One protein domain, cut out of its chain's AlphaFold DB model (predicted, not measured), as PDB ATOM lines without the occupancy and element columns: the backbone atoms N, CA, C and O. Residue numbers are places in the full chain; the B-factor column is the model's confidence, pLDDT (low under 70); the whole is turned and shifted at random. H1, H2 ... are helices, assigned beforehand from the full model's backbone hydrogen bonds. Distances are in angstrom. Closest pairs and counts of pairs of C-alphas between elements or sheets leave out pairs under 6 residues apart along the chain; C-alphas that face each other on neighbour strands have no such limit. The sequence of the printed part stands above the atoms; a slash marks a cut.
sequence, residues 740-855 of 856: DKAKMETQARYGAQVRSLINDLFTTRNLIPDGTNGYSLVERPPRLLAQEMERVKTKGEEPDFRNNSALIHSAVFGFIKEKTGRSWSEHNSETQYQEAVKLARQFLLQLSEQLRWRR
ATOM      1  N   ASP A 740     221.789 197.782  90.348       52.53
ATOM      2  CA  ASP A 740     221.429 196.690  91.261       52.53
ATOM      3  C   ASP A 740     222.652 196.126  92.005       52.53
ATOM      4  O   ASP A 740     222.664 196.029  93.237       52.53
ATOM      5  N   LYS A 741     223.724 195.815  91.271       57.28
ATOM      6  CA  LYS A 741     224.964 195.277  91.836       57.28
ATOM      7  C   LYS A 741     225.709 196.328  92.657       57.28
ATOM      8  O   LYS A 741     226.147 196.023  93.763       57.28
ATOM      9  N   ALA A 742     225.799 197.562  92.166       59.00
ATOM     10  CA  ALA A 742     226.469 198.656  92.865       59.00
ATOM     11  C   ALA A 742     225.798 198.990  94.212       59.00
ATOM     12  O   ALA A 742     226.486 199.161  95.223       59.00
ATOM     13  N   LYS A 743     224.459 199.022  94.266       65.06
ATOM     14  CA  LYS A 743     223.715 199.239  95.515       65.06
ATOM     15  C   LYS A 743     223.892 198.072  96.484       65.06
ATOM     16  O   LYS A 743     224.208 198.311  97.650       65.06
ATOM     17  N   MET A 744     223.754 196.827  96.018       66.00
ATOM     18  CA  MET A 744     223.963 195.644  96.862       66.00
ATOM     19  C   MET A 744     225.389 195.577  97.427       66.00
ATOM     20  O   MET A 744     225.573 195.283  98.609       66.00
ATOM     21  N   GLU A 745     226.404 195.898  96.621       68.19
ATOM     22  CA  GLU A 745     227.802 195.971  97.057       68.19
ATOM     23  C   GLU A 745     228.021 197.086  98.085       68.19
ATOM     24  O   GLU A 745     228.662 196.861  99.115       68.19
ATOM     25  N   THR A 746     227.432 198.262  97.863       69.81
ATOM     26  CA  THR A 746     227.491 199.395  98.800       69.81
ATOM     27  C   THR A 746     226.824 199.042 100.133       69.81
ATOM     28  O   THR A 746     227.438 199.186 101.195       69.81
ATOM     29  N   GLN A 747     225.613 198.480 100.099       77.00
ATOM     30  CA  GLN A 747     224.884 198.024 101.282       77.00
ATOM     31  C   GLN A 747     225.666 196.950 102.055       77.00
ATOM     32  O   GLN A 747     225.764 197.007 103.286       77.00
ATOM     33  N   ALA A 748     226.249 195.974 101.351       73.00
ATOM     34  CA  ALA A 748     227.055 194.918 101.953       73.00
ATOM     35  C   ALA A 748     228.341 195.468 102.588       73.00
ATOM     36  O   ALA A 748     228.683 195.069 103.707       73.00
ATOM     37  N   ARG A 749     229.016 196.415 101.921       77.75
ATOM     38  CA  ARG A 749     230.240 197.076 102.397       77.75
ATOM     39  C   ARG A 749     230.001 197.827 103.702       77.75
ATOM     40  O   ARG A 749     230.717 197.598 104.675       77.75
ATOM     41  N   TYR A 750     228.987 198.686 103.760       82.75
ATOM     42  CA  TYR A 750     228.673 199.426 104.985       82.75
ATOM     43  C   TYR A 750     228.076 198.527 106.071       82.75
ATOM     44  O   TYR A 750     228.399 198.688 107.248       82.75
ATOM     45  N   GLY A 751     227.300 197.505 105.697       81.75
ATOM     46  CA  GLY A 751     226.802 196.507 106.643       81.75
ATOM     47  C   GLY A 751     227.941 195.715 107.291       81.75
ATOM     48  O   GLY A 751     227.902 195.429 108.487       81.75
ATOM     49  N   ALA A 752     228.999 195.408 106.532       81.06
ATOM     50  CA  ALA A 752     230.216 194.801 107.062       81.06
ATOM     51  C   ALA A 752     230.952 195.732 108.039       81.06
ATOM     52  O   ALA A 752     231.433 195.249 109.060       81.06
ATOM     53  N   GLN A 753     230.973 197.049 107.798       84.62
ATOM     54  CA  GLN A 753     231.536 198.011 108.755       84.62
ATOM     55  C   GLN A 753     230.758 198.028 110.076       84.62
ATOM     56  O   GLN A 753     231.378 197.982 111.135       84.62
ATOM     57  N   VAL A 754     229.419 198.030 110.043       85.25
ATOM     58  CA  VAL A 754     228.600 197.938 111.269       85.25
ATOM     59  C   VAL A 754     228.874 196.629 112.009       85.25
ATOM     60  O   VAL A 754     229.087 196.642 113.219       85.25
ATOM     61  N   ARG A 755     228.944 195.497 111.296       84.69
ATOM     62  CA  ARG A 755     229.301 194.200 111.896       84.69
ATOM     63  C   ARG A 755     230.706 194.202 112.502       84.69
ATOM     64  O   ARG A 755     230.884 193.640 113.575       84.69
ATOM     65  N   SER A 756     231.675 194.854 111.859       85.38
ATOM     66  CA  SER A 756     233.030 195.014 112.400       85.38
ATOM     67  C   SER A 756     233.014 195.786 113.715       85.38
ATOM     68  O   SER A 756     233.595 195.323 114.685       85.38
ATOM     69  N   LEU A 757     232.279 196.900 113.783       85.12
ATOM     70  CA  LEU A 757     232.147 197.691 115.011       85.12
ATOM     71  C   LEU A 757     231.502 196.890 116.150       85.12
ATOM     72  O   LEU A 757     231.888 197.027 117.308       85.12
ATOM     73  N   ILE A 758     230.521 196.045 115.825       85.88
ATOM     74  CA  ILE A 758     229.904 195.131 116.794       85.88
ATOM     75  C   ILE A 758     230.928 194.090 117.264       85.88
ATOM     76  O   ILE A 758     231.035 193.840 118.461       85.88
ATOM     77  N   ASN A 759     231.721 193.520 116.353       84.31
ATOM     78  CA  ASN A 759     232.781 192.570 116.698       84.31
ATOM     79  C   ASN A 759     233.883 193.202 117.563       84.31
ATOM     80  O   ASN A 759     234.356 192.548 118.492       84.31
ATOM     81  N   ASP A 760     234.239 194.468 117.332       84.50
ATOM     82  CA  ASP A 760     235.220 195.206 118.142       84.50
ATOM     83  C   ASP A 760     234.794 195.302 119.618       84.50
ATOM     84  O   ASP A 760     235.620 195.237 120.537       84.50
ATOM     85  N   LEU A 761     233.484 195.388 119.873       82.94
ATOM     86  CA  LEU A 761     232.921 195.375 121.224       82.94
ATOM     87  C   LEU A 761     233.185 194.035 121.942       82.94
ATOM     88  O   LEU A 761     233.426 194.026 123.149       82.94
ATOM     89  N   PHE A 762     233.179 192.916 121.207       81.00
ATOM     90  CA  PHE A 762     233.459 191.577 121.741       81.00
ATOM     91  C   PHE A 762     234.958 191.276 121.871       81.00
ATOM     92  O   PHE A 762     235.354 190.554 122.784       81.00
ATOM     93  N   THR A 763     235.802 191.808 120.982       77.44
ATOM     94  CA  THR A 763     237.264 191.600 121.024       77.44
ATOM     95  C   THR A 763     237.958 192.482 122.056       77.44
ATOM     96  O   THR A 763     239.046 192.143 122.532       77.44
ATOM     97  N   THR A 764     237.328 193.589 122.454       78.44
ATOM     98  CA  THR A 764     237.815 194.425 123.549       78.44
ATOM     99  C   THR A 764     237.819 193.612 124.841       78.44
ATOM    100  O   THR A 764     236.767 193.314 125.419       78.44
ATOM    101  N   ARG A 765     239.028 193.247 125.299       63.25
ATOM    102  CA  ARG A 765     239.230 192.463 126.522       63.25
ATOM    103  C   ARG A 765     238.371 193.050 127.631       63.25
ATOM    104  O   ARG A 765     238.415 194.253 127.875       63.25
ATOM    105  N   ASN A 766     237.661 192.169 128.331       65.88
ATOM    106  CA  ASN A 766     236.945 192.472 129.560       65.88
ATOM    107  C   ASN A 766     235.594 193.217 129.460       65.88
ATOM    108  O   ASN A 766     235.030 193.507 130.508       65.88
ATOM    109  N   LEU A 767     235.009 193.477 128.284       72.69
ATOM    110  CA  LEU A 767     233.663 194.092 128.219       72.69
ATOM    111  C   LEU A 767     232.510 193.083 128.239       72.69
ATOM    112  O   LEU A 767     231.527 193.302 128.943       72.69
ATOM    113  N   ILE A 768     232.641 191.976 127.507       80.25
ATOM    114  CA  ILE A 768     231.628 190.915 127.431       80.25
ATOM    115  C   ILE A 768     232.314 189.590 127.788       80.25
ATOM    116  O   ILE A 768     233.029 189.034 126.955       80.25
ATOM    117  N   PRO A 769     232.192 189.117 129.042       68.75
ATOM    118  CA  PRO A 769     233.028 188.038 129.575       68.75
ATOM    119  C   PRO A 769     232.786 186.672 128.920       68.75
ATOM    120  O   PRO A 769     233.693 185.848 128.879       68.75
ATOM    121  N   ASP A 770     231.592 186.444 128.389       77.50
ATOM    122  CA  ASP A 770     231.147 185.213 127.730       77.50
ATOM    123  C   ASP A 770     231.141 185.315 126.191       77.50
ATOM    124  O   ASP A 770     230.754 184.377 125.495       77.50
ATOM    125  N   GLY A 771     231.610 186.444 125.647       79.69
ATOM    126  CA  GLY A 771     231.792 186.650 124.213       79.69
ATOM    127  C   GLY A 771     230.495 186.675 123.393       79.69
ATOM    128  O   GLY A 771     229.403 186.960 123.891       79.69
ATOM    129  N   THR A 772     230.637 186.410 122.091       78.94
ATOM    130  CA  THR A 772     229.572 186.508 121.075       78.94
ATOM    131  C   THR A 772     228.434 185.511 121.279       78.94
ATOM    132  O   THR A 772     227.273 185.857 121.061       78.94
ATOM    133  N   ASN A 773     228.769 184.293 121.710       81.19
ATOM    134  CA  ASN A 773     227.842 183.169 121.877       81.19
ATOM    135  C   ASN A 773     227.286 183.038 123.304       81.19
ATOM    136  O   ASN A 773     226.562 182.087 123.588       81.19
ATOM    137  N   GLY A 774     227.652 183.954 124.198       78.31
ATOM    138  CA  GLY A 774     227.159 183.983 125.567       78.31
ATOM    139  C   GLY A 774     225.755 184.582 125.706       78.31
ATOM    140  O   GLY A 774     225.158 185.029 124.724       78.31
ATOM    141  N   TYR A 775     225.255 184.621 126.941       79.88
ATOM    142  CA  TYR A 775     223.907 185.082 127.308       79.88
ATOM    143  C   TYR A 775     223.899 186.176 128.386       79.88
ATOM    144  O   TYR A 775     222.835 186.655 128.771       79.88
ATOM    145  N   SER A 776     225.056 186.625 128.874       77.62
ATOM    146  CA  SER A 776     225.166 187.568 129.994       77.62
ATOM    147  C   SER A 776     224.449 188.904 129.764       77.62
ATOM    148  O   SER A 776     223.953 189.515 130.715       77.62
ATOM    149  N   LEU A 777     224.357 189.361 128.510       79.75
ATOM    150  CA  LEU A 777     223.632 190.576 128.132       79.75
ATOM    151  C   LEU A 777     222.138 190.329 127.916       79.75
ATOM    152  O   LEU A 777     221.368 191.278 128.010       79.75
ATOM    153  N   VAL A 778     221.737 189.085 127.651       78.75
ATOM    154  CA  VAL A 778     220.332 188.671 127.528       78.75
ATOM    155  C   VAL A 778     219.716 188.471 128.916       78.75
ATOM    156  O   VAL A 778     218.638 188.987 129.195       78.75
ATOM    157  N   GLU A 779     220.426 187.792 129.818       77.00
ATOM    158  CA  GLU A 779     219.975 187.521 131.191       77.00
ATOM    159  C   GLU A 779     219.950 188.782 132.061       77.00
ATOM    160  O   GLU A 779     219.085 188.952 132.921       77.00
ATOM    161  N   ARG A 780     220.917 189.683 131.856       78.31
ATOM    162  CA  ARG A 780     220.972 190.979 132.532       78.31
ATOM    163  C   ARG A 780     221.314 192.051 131.496       78.31
ATOM    164  O   ARG A 780     222.495 192.361 131.330       78.31
ATOM    165  N   PRO A 781     220.342 192.686 130.833       82.25
ATOM    166  CA  PRO A 781     220.639 193.719 129.850       82.25
ATOM    167  C   PRO A 781     221.030 195.060 130.505       82.25
ATOM    168  O   PRO A 781     220.426 195.463 131.502       82.25
ATOM    169  N   PRO A 782     222.037 195.788 129.983       81.62
ATOM    170  CA  PRO A 782     222.224 197.209 130.276       81.62
ATOM    171  C   PRO A 782     221.054 198.035 129.715       81.62
ATOM    172  O   PRO A 782     220.330 197.575 128.833       81.62
ATOM    173  N   ARG A 783     220.874 199.269 130.205       83.75
ATOM    174  CA  ARG A 783     219.690 200.105 129.925       83.75
ATOM    175  C   ARG A 783     219.361 200.217 128.431       83.75
ATOM    176  O   ARG A 783     218.196 200.103 128.074       83.75
ATOM    177  N   LEU A 784     220.371 200.392 127.574       83.38
ATOM    178  CA  LEU A 784     220.176 200.489 126.120       83.38
ATOM    179  C   LEU A 784     219.676 199.183 125.481       83.38
ATOM    180  O   LEU A 784     218.875 199.229 124.556       83.38
ATOM    181  N   LEU A 785     220.112 198.020 125.975       83.75
ATOM    182  CA  LEU A 785     219.637 196.726 125.470       83.75
ATOM    183  C   LEU A 785     218.284 196.342 126.082       83.75
ATOM    184  O   LEU A 785     217.470 195.722 125.409       83.75
ATOM    185  N   ALA A 786     218.006 196.759 127.321       82.00
ATOM    186  CA  ALA A 786     216.716 196.536 127.973       82.00
ATOM    187  C   ALA A 786     215.580 197.263 127.234       82.00
ATOM    188  O   ALA A 786     214.518 196.684 127.015       82.00
ATOM    189  N   GLN A 787     215.843 198.495 126.784       81.19
ATOM    190  CA  GLN A 787     214.919 199.267 125.947       81.19
ATOM    191  C   GLN A 787     214.612 198.559 124.620       81.19
ATOM    192  O   GLN A 787     213.460 198.538 124.191       81.19
ATOM    193  N   GLU A 788     215.603 197.918 123.995       78.38
ATOM    194  CA  GLU A 788     215.357 197.129 122.784       78.38
ATOM    195  C   GLU A 788     214.537 195.860 123.082       78.38
ATOM    196  O   GLU A 788     213.627 195.522 122.327       78.38
ATOM    197  N   MET A 789     214.786 195.175 124.202       78.69
ATOM    198  CA  MET A 789     213.995 193.997 124.586       78.69
ATOM    199  C   MET A 789     212.520 194.348 124.853       78.69
ATOM    200  O   MET A 789     211.629 193.594 124.459       78.69
ATOM    201  N   GLU A 790     212.237 195.495 125.475       78.06
ATOM    202  CA  GLU A 790     210.866 196.009 125.642       78.06
ATOM    203  C   GLU A 790     210.216 196.387 124.304       78.06
ATOM    204  O   GLU A 790     209.024 196.146 124.086       78.06
ATOM    205  N   ARG A 791     211.005 196.916 123.367       74.88
ATOM    206  CA  ARG A 791     210.546 197.239 122.013       74.88
ATOM    207  C   ARG A 791     210.143 196.000 121.212       74.88
ATOM    208  O   ARG A 791     209.187 196.054 120.443       74.88
ATOM    209  N   VAL A 792     210.854 194.886 121.376       69.19
ATOM    210  CA  VAL A 792     210.485 193.613 120.735       69.19
ATOM    211  C   VAL A 792     209.216 193.030 121.368       69.19
ATOM    212  O   VAL A 792     208.295 192.665 120.639       69.19
ATOM    213  N   LYS A 793     209.082 193.084 122.703       74.06
ATOM    214  CA  LYS A 793     207.862 192.649 123.418       74.06
ATOM    215  C   LYS A 793     206.605 193.414 123.000       74.06
ATOM    216  O   LYS A 793     205.543 192.824 122.838       74.06
ATOM    217  N   THR A 794     206.710 194.728 122.808       70.25
ATOM    218  CA  THR A 794     205.572 195.582 122.406       70.25
ATOM    219  C   THR A 794     205.093 195.336 120.973       70.25
ATOM    220  O   THR A 794     203.970 195.711 120.643       70.25
ATOM    221  N   LYS A 795     205.887 194.657 120.134       64.12
ATOM    222  CA  LYS A 795     205.492 194.218 118.785       64.12
ATOM    223  C   LYS A 795     204.796 192.850 118.746       64.12
ATOM    224  O   LYS A 795     204.437 192.406 117.661       64.12
ATOM    225  N   GLY A 796     204.574 192.209 119.898       51.22
ATOM    226  CA  GLY A 796     203.868 190.926 119.993       51.22
ATOM    227  C   GLY A 796     204.736 189.686 119.745       51.22
ATOM    228  O   GLY A 796     204.187 188.595 119.625       51.22
ATOM    229  N   GLU A 797     206.063 189.831 119.684       59.44
ATOM    230  CA  GLU A 797     207.006 188.708 119.591       59.44
ATOM    231  C   GLU A 797     207.623 188.413 120.973       59.44
ATOM    232  O   GLU A 797     208.013 189.336 121.698       59.44
ATOM    233  N   GLU A 798     207.718 187.135 121.365       56.97
ATOM    234  CA  GLU A 798     208.487 186.749 122.555       56.97
ATOM    235  C   GLU A 798     209.983 187.006 122.291       56.97
ATOM    236  O   GLU A 798     210.513 186.539 121.281       56.97
ATOM    237  N   PRO A 799     210.697 187.756 123.153       60.81
ATOM    238  CA  PRO A 799     212.102 188.081 122.930       60.81
ATOM    239  C   PRO A 799     212.998 186.863 123.205       60.81
ATOM    240  O   PRO A 799     213.576 186.743 124.284       60.81
ATOM    241  N   ASP A 800     213.133 185.974 122.222       64.62
ATOM    242  CA  ASP A 800     214.057 184.833 122.245       64.62
ATOM    243  C   ASP A 800     215.368 185.177 121.514       64.62
ATOM    244  O   ASP A 800     215.617 184.806 120.360       64.62
ATOM    245  N   PHE A 801     216.220 185.971 122.169       75.50
ATOM    246  CA  PHE A 801     217.549 186.274 121.641       75.50
ATOM    247  C   PHE A 801     218.513 185.126 121.949       75.50
ATOM    248  O   PHE A 801     218.980 184.971 123.074       75.50
ATOM    249  N   ARG A 802     218.877 184.368 120.909       73.56
ATOM    250  CA  ARG A 802     219.740 183.175 121.008       73.56
ATOM    251  C   ARG A 802     221.146 183.409 121.567       73.56
ATOM    252  O   ARG A 802     221.803 182.435 121.899       73.56
ATOM    253  N   ASN A 803     221.657 184.640 121.572       81.50
ATOM    254  CA  ASN A 803     222.947 185.005 122.165       81.50
ATOM    255  C   ASN A 803     223.124 186.535 122.232       81.50
ATOM    256  O   ASN A 803     222.359 187.308 121.645       81.50
ATOM    257  N   ASN A 804     224.189 186.970 122.910       83.75
ATOM    258  CA  ASN A 804     224.602 188.369 123.032       83.75
ATOM    259  C   ASN A 804     224.784 189.058 121.665       83.75
ATOM    260  O   ASN A 804     224.442 190.231 121.515       83.75
ATOM    261  N   SER A 805     225.312 188.346 120.662       82.56
ATOM    262  CA  SER A 805     225.493 188.881 119.305       82.56
ATOM    263  C   SER A 805     224.154 189.228 118.645       82.56
ATOM    264  O   SER A 805     223.995 190.344 118.150       82.56
ATOM    265  N   ALA A 806     223.166 188.331 118.700       82.25
ATOM    266  CA  ALA A 806     221.836 188.544 118.135       82.25
ATOM    267  C   ALA A 806     221.120 189.739 118.783       82.25
ATOM    268  O   ALA A 806     220.546 190.566 118.074       82.25
ATOM    269  N   LEU A 807     221.222 189.875 120.110       85.12
ATOM    270  CA  LEU A 807     220.659 191.008 120.848       85.12
ATOM    271  C   LEU A 807     221.299 192.341 120.429       85.12
ATOM    272  O   LEU A 807     220.587 193.302 120.138       85.12
ATOM    273  N   ILE A 808     222.634 192.408 120.350       85.25
ATOM    274  CA  ILE A 808     223.344 193.639 119.961       85.25
ATOM    275  C   ILE A 808     223.079 193.990 118.492       85.25
ATOM    276  O   ILE A 808     222.860 195.160 118.182       85.25
ATOM    277  N   HIS A 809     223.049 193.005 117.590       85.06
ATOM    278  CA  HIS A 809     222.678 193.239 116.194       85.06
ATOM    279  C   HIS A 809     221.265 193.818 116.084       85.06
ATOM    280  O   HIS A 809     221.090 194.837 115.413       85.06
ATOM    281  N   SER A 810     220.283 193.228 116.773       84.50
ATOM    282  CA  SER A 810     218.912 193.750 116.787       84.50
ATOM    283  C   SER A 810     218.866 195.185 117.309       84.50
ATOM    284  O   SER A 810     218.318 196.054 116.638       84.50
ATOM    285  N   ALA A 811     219.518 195.460 118.442       85.19
ATOM    286  CA  ALA A 811     219.509 196.779 119.069       85.19
ATOM    287  C   ALA A 811     220.154 197.867 118.203       85.19
ATOM    288  O   ALA A 811     219.600 198.956 118.066       85.19
ATOM    289  N   VAL A 812     221.291 197.576 117.565       87.00
ATOM    290  CA  VAL A 812     221.985 198.542 116.699       87.00
ATOM    291  C   VAL A 812     221.139 198.881 115.471       87.00
ATOM    292  O   VAL A 812     220.918 200.057 115.184       87.00
ATOM    293  N   PHE A 813     220.629 197.878 114.750       86.81
ATOM    294  CA  PHE A 813     219.806 198.131 113.562       86.81
ATOM    295  C   PHE A 813     218.427 198.702 113.918       86.81
ATOM    296  O   PHE A 813     217.892 199.526 113.173       86.81
ATOM    297  N   GLY A 814     217.879 198.335 115.078       83.50
ATOM    298  CA  GLY A 814     216.677 198.930 115.646       83.50
ATOM    299  C   GLY A 814     216.858 200.419 115.946       83.50
ATOM    300  O   GLY A 814     215.987 201.219 115.589       83.50
ATOM    301  N   PHE A 815     217.976 200.802 116.564       84.81
ATOM    302  CA  PHE A 815     218.300 202.194 116.877       84.81
ATOM    303  C   PHE A 815     218.516 203.032 115.615       84.81
ATOM    304  O   PHE A 815     217.985 204.137 115.508       84.81
ATOM    305  N   ILE A 816     219.229 202.489 114.623       85.50
ATOM    306  CA  ILE A 816     219.389 203.138 113.313       85.50
ATOM    307  C   ILE A 816     218.013 203.404 112.703       85.50
ATOM    308  O   ILE A 816     217.725 204.544 112.358       85.50
ATOM    309  N   LYS A 817     217.134 202.393 112.657       84.31
ATOM    310  CA  LYS A 817     215.782 202.541 112.102       84.31
ATOM    311  C   LYS A 817     214.939 203.587 112.831       84.31
ATOM    312  O   LYS A 817     214.146 204.273 112.200       84.31
ATOM    313  N   GLU A 818     215.087 203.712 114.146       84.00
ATOM    314  CA  GLU A 818     214.388 204.740 114.924       84.00
ATOM    315  C   GLU A 818     214.878 206.151 114.585       84.00
ATOM    316  O   GLU A 818     214.072 207.065 114.442       84.00
ATOM    317  N   LYS A 819     216.194 206.331 114.432       85.56
ATOM    318  CA  LYS A 819     216.802 207.643 114.183       85.56
ATOM    319  C   LYS A 819     216.693 208.102 112.735       85.56
ATOM    320  O   LYS A 819     216.528 209.294 112.507       85.56
ATOM    321  N   THR A 820     216.767 207.184 111.777       80.38
ATOM    322  CA  THR A 820     216.665 207.509 110.346       80.38
ATOM    323  C   THR A 820     215.244 207.367 109.805       80.38
ATOM    324  O   THR A 820     214.972 207.798 108.687       80.38
ATOM    325  N   GLY A 821     214.338 206.733 110.557       77.75
ATOM    326  CA  GLY A 821     213.005 206.347 110.087       77.75
ATOM    327  C   GLY A 821     213.013 205.213 109.054       77.75
ATOM    328  O   GLY A 821     211.948 204.839 108.569       77.75
ATOM    329  N   ARG A 822     214.187 204.659 108.712       77.81
ATOM    330  CA  ARG A 822     214.392 203.737 107.586       77.81
ATOM    331  C   ARG A 822     215.032 202.428 108.028       77.81
ATOM    332  O   ARG A 822     215.980 202.417 108.814       77.81
ATOM    333  N   SER A 823     214.563 201.301 107.507       79.75
ATOM    334  CA  SER A 823     215.258 200.021 107.673       79.75
ATOM    335  C   SER A 823     216.591 200.000 106.911       79.75
ATOM    336  O   SER A 823     216.829 200.802 106.010       79.75
ATOM    337  N   TRP A 824     217.500 199.083 107.259       79.75
ATOM    338  CA  TRP A 824     218.829 199.025 106.629       79.75
ATOM    339  C   TRP A 824     218.778 198.822 105.101       79.75
ATOM    340  O   TRP A 824     219.679 199.258 104.392       79.75
ATOM    341  N   SER A 825     217.728 198.184 104.581       72.12
ATOM    342  CA  SER A 825     217.474 198.001 103.143       72.12
ATOM    343  C   SER A 825     216.869 199.214 102.439       72.12
ATOM    344  O   SER A 825     216.938 199.292 101.218       72.12
ATOM    345  N   GLU A 826     216.322 200.168 103.189       71.94
ATOM    346  CA  GLU A 826     215.683 201.386 102.665       71.94
ATOM    347  C   GLU A 826     216.672 202.556 102.483       71.94
ATOM    348  O   GLU A 826     216.275 203.653 102.098       71.94
ATOM    349  N   HIS A 827     217.963 202.356 102.775       78.56
ATOM    350  CA  HIS A 827     219.001 203.361 102.528       78.56
ATOM    351  C   HIS A 827     219.478 203.262 101.068       78.56
ATOM    352  O   HIS A 827     219.789 202.173 100.574       78.56
ATOM    353  N   ASN A 828     219.542 204.400 100.374       64.06
ATOM    354  CA  ASN A 828     219.676 204.443  98.911       64.06
ATOM    355  C   ASN A 828     220.929 205.170  98.414       64.06
ATOM    356  O   ASN A 828     221.353 204.924  97.291       64.06
ATOM    357  N   SER A 829     221.558 206.001  99.249       68.88
ATOM    358  CA  SER A 829     222.782 206.728  98.900       68.88
ATOM    359  C   SER A 829     223.947 206.373  99.823       68.88
ATOM    360  O   SER A 829     223.766 205.998 100.986       68.88
ATOM    361  N   GLU A 830     225.173 206.543  99.328       73.75
ATOM    362  CA  GLU A 830     226.390 206.355 100.125       73.75
ATOM    363  C   GLU A 830     226.414 207.282 101.353       73.75
ATOM    364  O   GLU A 830     226.784 206.855 102.447       73.75
ATOM    365  N   THR A 831     225.918 208.515 101.217       77.94
ATOM    366  CA  THR A 831     225.782 209.479 102.322       77.94
ATOM    367  C   THR A 831     224.857 208.975 103.433       77.94
ATOM    368  O   THR A 831     225.211 209.067 104.610       77.94
ATOM    369  N   GLN A 832     223.726 208.358 103.080       82.00
ATOM    370  CA  GLN A 832     222.787 207.772 104.040       82.00
ATOM    371  C   GLN A 832     223.404 206.575 104.777       82.00
ATOM    372  O   GLN A 832     223.261 206.457 105.994       82.00
ATOM    373  N   TYR A 833     224.140 205.704 104.077       82.88
ATOM    374  CA  TYR A 833     224.851 204.596 104.726       82.88
ATOM    375  C   TYR A 833     225.972 205.087 105.651       82.88
ATOM    376  O   TYR A 833     226.157 204.537 106.738       82.88
ATOM    377  N   GLN A 834     226.697 206.143 105.273       83.12
ATOM    378  CA  GLN A 834     227.706 206.763 106.136       83.12
ATOM    379  C   GLN A 834     227.089 207.350 107.411       83.12
ATOM    380  O   GLN A 834     227.654 207.185 108.495       83.12
ATOM    381  N   GLU A 835     225.932 208.007 107.311       87.25
ATOM    382  CA  GLU A 835     225.189 208.512 108.467       87.25
ATOM    383  C   GLU A 835     224.706 207.371 109.373       87.25
ATOM    384  O   GLU A 835     224.932 207.402 110.584       87.25
ATOM    385  N   ALA A 836     224.156 206.303 108.794       85.69
ATOM    386  CA  ALA A 836     223.728 205.124 109.538       85.69
ATOM    387  C   ALA A 836     224.897 204.442 110.280       85.69
ATOM    388  O   ALA A 836     224.752 204.040 111.435       85.69
ATOM    389  N   VAL A 837     226.089 204.375 109.673       87.50
ATOM    390  CA  VAL A 837     227.308 203.888 110.348       87.50
ATOM    391  C   VAL A 837     227.747 204.826 111.476       87.50
ATOM    392  O   VAL A 837     228.186 204.344 112.521       87.50
ATOM    393  N   LYS A 838     227.618 206.151 111.323       88.25
ATOM    394  CA  LYS A 838     227.896 207.107 112.413       88.25
ATOM    395  C   LYS A 838     226.953 206.886 113.598       88.25
ATOM    396  O   LYS A 838     227.427 206.836 114.732       88.25
ATOM    397  N   LEU A 839     225.661 206.679 113.344       89.56
ATOM    398  CA  LEU A 839     224.671 206.357 114.377       89.56
ATOM    399  C   LEU A 839     224.977 205.015 115.058       89.56
ATOM    400  O   LEU A 839     224.940 204.927 116.285       89.56
ATOM    401  N   ALA A 840     225.371 203.997 114.284       88.12
ATOM    402  CA  ALA A 840     225.813 202.712 114.823       88.12
ATOM    403  C   ALA A 840     227.022 202.867 115.760       88.12
ATOM    404  O   ALA A 840     227.036 202.305 116.855       88.12
ATOM    405  N   ARG A 841     228.024 203.667 115.361       88.62
ATOM    406  CA  ARG A 841     229.196 203.980 116.196       88.62
ATOM    407  C   ARG A 841     228.800 204.684 117.486       88.62
ATOM    408  O   ARG A 841     229.300 204.309 118.539       88.62
ATOM    409  N   GLN A 842     227.911 205.674 117.421       89.25
ATOM    410  CA  GLN A 842     227.435 206.391 118.609       89.25
ATOM    411  C   GLN A 842     226.731 205.451 119.590       89.25
ATOM    412  O   GLN A 842     227.057 205.457 120.777       89.25
ATOM    413  N   PHE A 843     225.825 204.604 119.095       89.12
ATOM    414  CA  PHE A 843     225.123 203.624 119.919       89.12
ATOM    415  C   PHE A 843     226.094 202.643 120.586       89.12
ATOM    416  O   PHE A 843     226.030 202.423 121.795       89.12
ATOM    417  N   LEU A 844     227.036 202.085 119.820       88.38
ATOM    418  CA  LEU A 844     228.023 201.140 120.344       88.38
ATOM    419  C   LEU A 844     228.995 201.791 121.330       88.38
ATOM    420  O   LEU A 844     229.392 201.143 122.294       88.38
ATOM    421  N   LEU A 845     229.339 203.067 121.145       86.81
ATOM    422  CA  LEU A 845     230.178 203.809 122.085       86.81
ATOM    423  C   LEU A 845     229.462 203.999 123.430       86.81
ATOM    424  O   LEU A 845     230.026 203.651 124.466       86.81
ATOM    425  N   GLN A 846     228.193 204.419 123.413       86.44
ATOM    426  CA  GLN A 846     227.362 204.531 124.619       86.44
ATOM    427  C   GLN A 846     227.144 203.177 125.305       86.44
ATOM    428  O   GLN A 846     227.211 203.073 126.532       86.44
ATOM    429  N   LEU A 847     226.917 202.119 124.524       86.06
ATOM    430  CA  LEU A 847     226.807 200.764 125.053       86.06
ATOM    431  C   LEU A 847     228.126 200.321 125.701       86.06
ATOM    432  O   LEU A 847     228.111 199.775 126.802       86.06
ATOM    433  N   SER A 848     229.268 200.600 125.066       84.25
ATOM    434  CA  SER A 848     230.590 200.280 125.613       84.25
ATOM    435  C   SER A 848     230.854 200.993 126.941       84.25
ATOM    436  O   SER A 848     231.402 200.385 127.860       84.25
ATOM    437  N   GLU A 849     230.412 202.245 127.088       84.12
ATOM    438  CA  GLU A 849     230.489 202.975 128.351       84.12
ATOM    439  C   GLU A 849     229.636 202.289 129.417       84.12
ATOM    440  O   GLU A 849     230.158 201.950 130.477       84.12
ATOM    441  N   GLN A 850     228.366 201.977 129.131       83.94
ATOM    442  CA  GLN A 850     227.500 201.268 130.084       83.94
ATOM    443  C   GLN A 850     228.101 199.933 130.537       83.94
ATOM    444  O   GLN A 850     228.047 199.603 131.722       83.94
ATOM    445  N   LEU A 851     228.723 199.187 129.622       82.81
ATOM    446  CA  LEU A 851     229.405 197.931 129.936       82.81
ATOM    447  C   LEU A 851     230.664 198.141 130.797       82.81
ATOM    448  O   LEU A 851     230.915 197.342 131.699       82.81
ATOM    449  N   ARG A 852     231.423 199.228 130.591       79.69
ATOM    450  CA  ARG A 852     232.579 199.593 131.439       79.69
ATOM    451  C   ARG A 852     232.162 199.973 132.858       79.69
ATOM    452  O   ARG A 852     232.797 199.527 133.809       79.69
ATOM    453  N   TRP A 853     231.094 200.757 133.006       72.00
ATOM    454  CA  TRP A 853     230.563 201.173 134.313       72.00
ATOM    455  C   TRP A 853     229.963 200.011 135.110       72.00
ATOM    456  O   TRP A 853     229.948 200.053 136.333       72.00
ATOM    457  N   ARG A 854     229.541 198.943 134.429       68.81
ATOM    458  CA  ARG A 854     229.037 197.710 135.042       68.81
ATOM    459  C   ARG A 854     230.108 196.873 135.749       68.81
ATOM    460  O   ARG A 854     229.769 195.968 136.502       68.81
ATOM    461  N   ARG A 855     231.387 197.135 135.458       55.22
ATOM    462  CA  ARG A 855     232.546 196.430 136.026       55.22
ATOM    463  C   ARG A 855     233.113 197.079 137.295       55.22
ATOM    464  O   ARG A 855     234.211 196.704 137.703       55.22
TER     465      ARG A 855
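This is residues 740 to 855 of the 856 residues of the protein "Restriction endonuclease subunit R" of Cyanobacteria bacterium UBA9273 (UniProt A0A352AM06). Two long helices, H1 and H5, run side by side the same way, and H4 crosses over one side of this pair, chiefly on H5. H3 packs on H4 by its early residues 784 to 788 and runs outward from it, while the very short H2 sits by the beginning of H4. The printed part has 116 residues with five named helices, H1 to H5 in chain order, and no named strand: all helix. It is compact, with a radius of gyration of the C-alphas of 14.4 A and spans of 43 by 35 by 21 A.

Find C-alpha 740 at (221.429, 196.690, 91.261); from there H1 runs 34.1 A to residue 763. H5, residues 830 to 853, covers 34.8 A and ends at C-alpha 853, (230.563, 201.173, 134.313). H4, residues 804 to 820, is 24.3 A long and begins at (224.602, 188.369, 123.032). Look for H3 at residues 783 to 794, 16.6 A, and H2 at residues 776 to 779, 5.3 A.

Start at the hub, H4, which touches the other four helices. It touches H5 at a steep tilt of 51 degrees, opposite ways, closest at C-alphas 812 and 840, 6.0 A. H3 is about perpendicular to H4 at 81 degrees, closest at C-alphas 788 and 811, 5.6 A. H4 and H1 only just touch, with 3 pairs of C-alphas within 8 A, closest at 758 and 808, 7.4 A. H2 touches H4 at C-alphas 777 and 804, 5.6 A. H1 touches H5 at a shallow tilt of 12 degrees, the same way, closest at C-alphas 754 and 837, 6.2 A. H1 and H3 are apart. In H4 and H5 every O i to N i+4 pair is within hydrogen-bond range; in H1 19 of 20 are and in H3 7 of 8, while H2 is too short for such a pair.

The C-alphas farthest apart are those of Asp 740 and Arg 855, 46.1 A. The printed part has no cut. The link from H1 to H2, residues 764 to 775, is long. Look for low confidence, pLDDT under 70, among other places at residues 740 to 746 and 795 to 800; the mean of the printed part is 78.2.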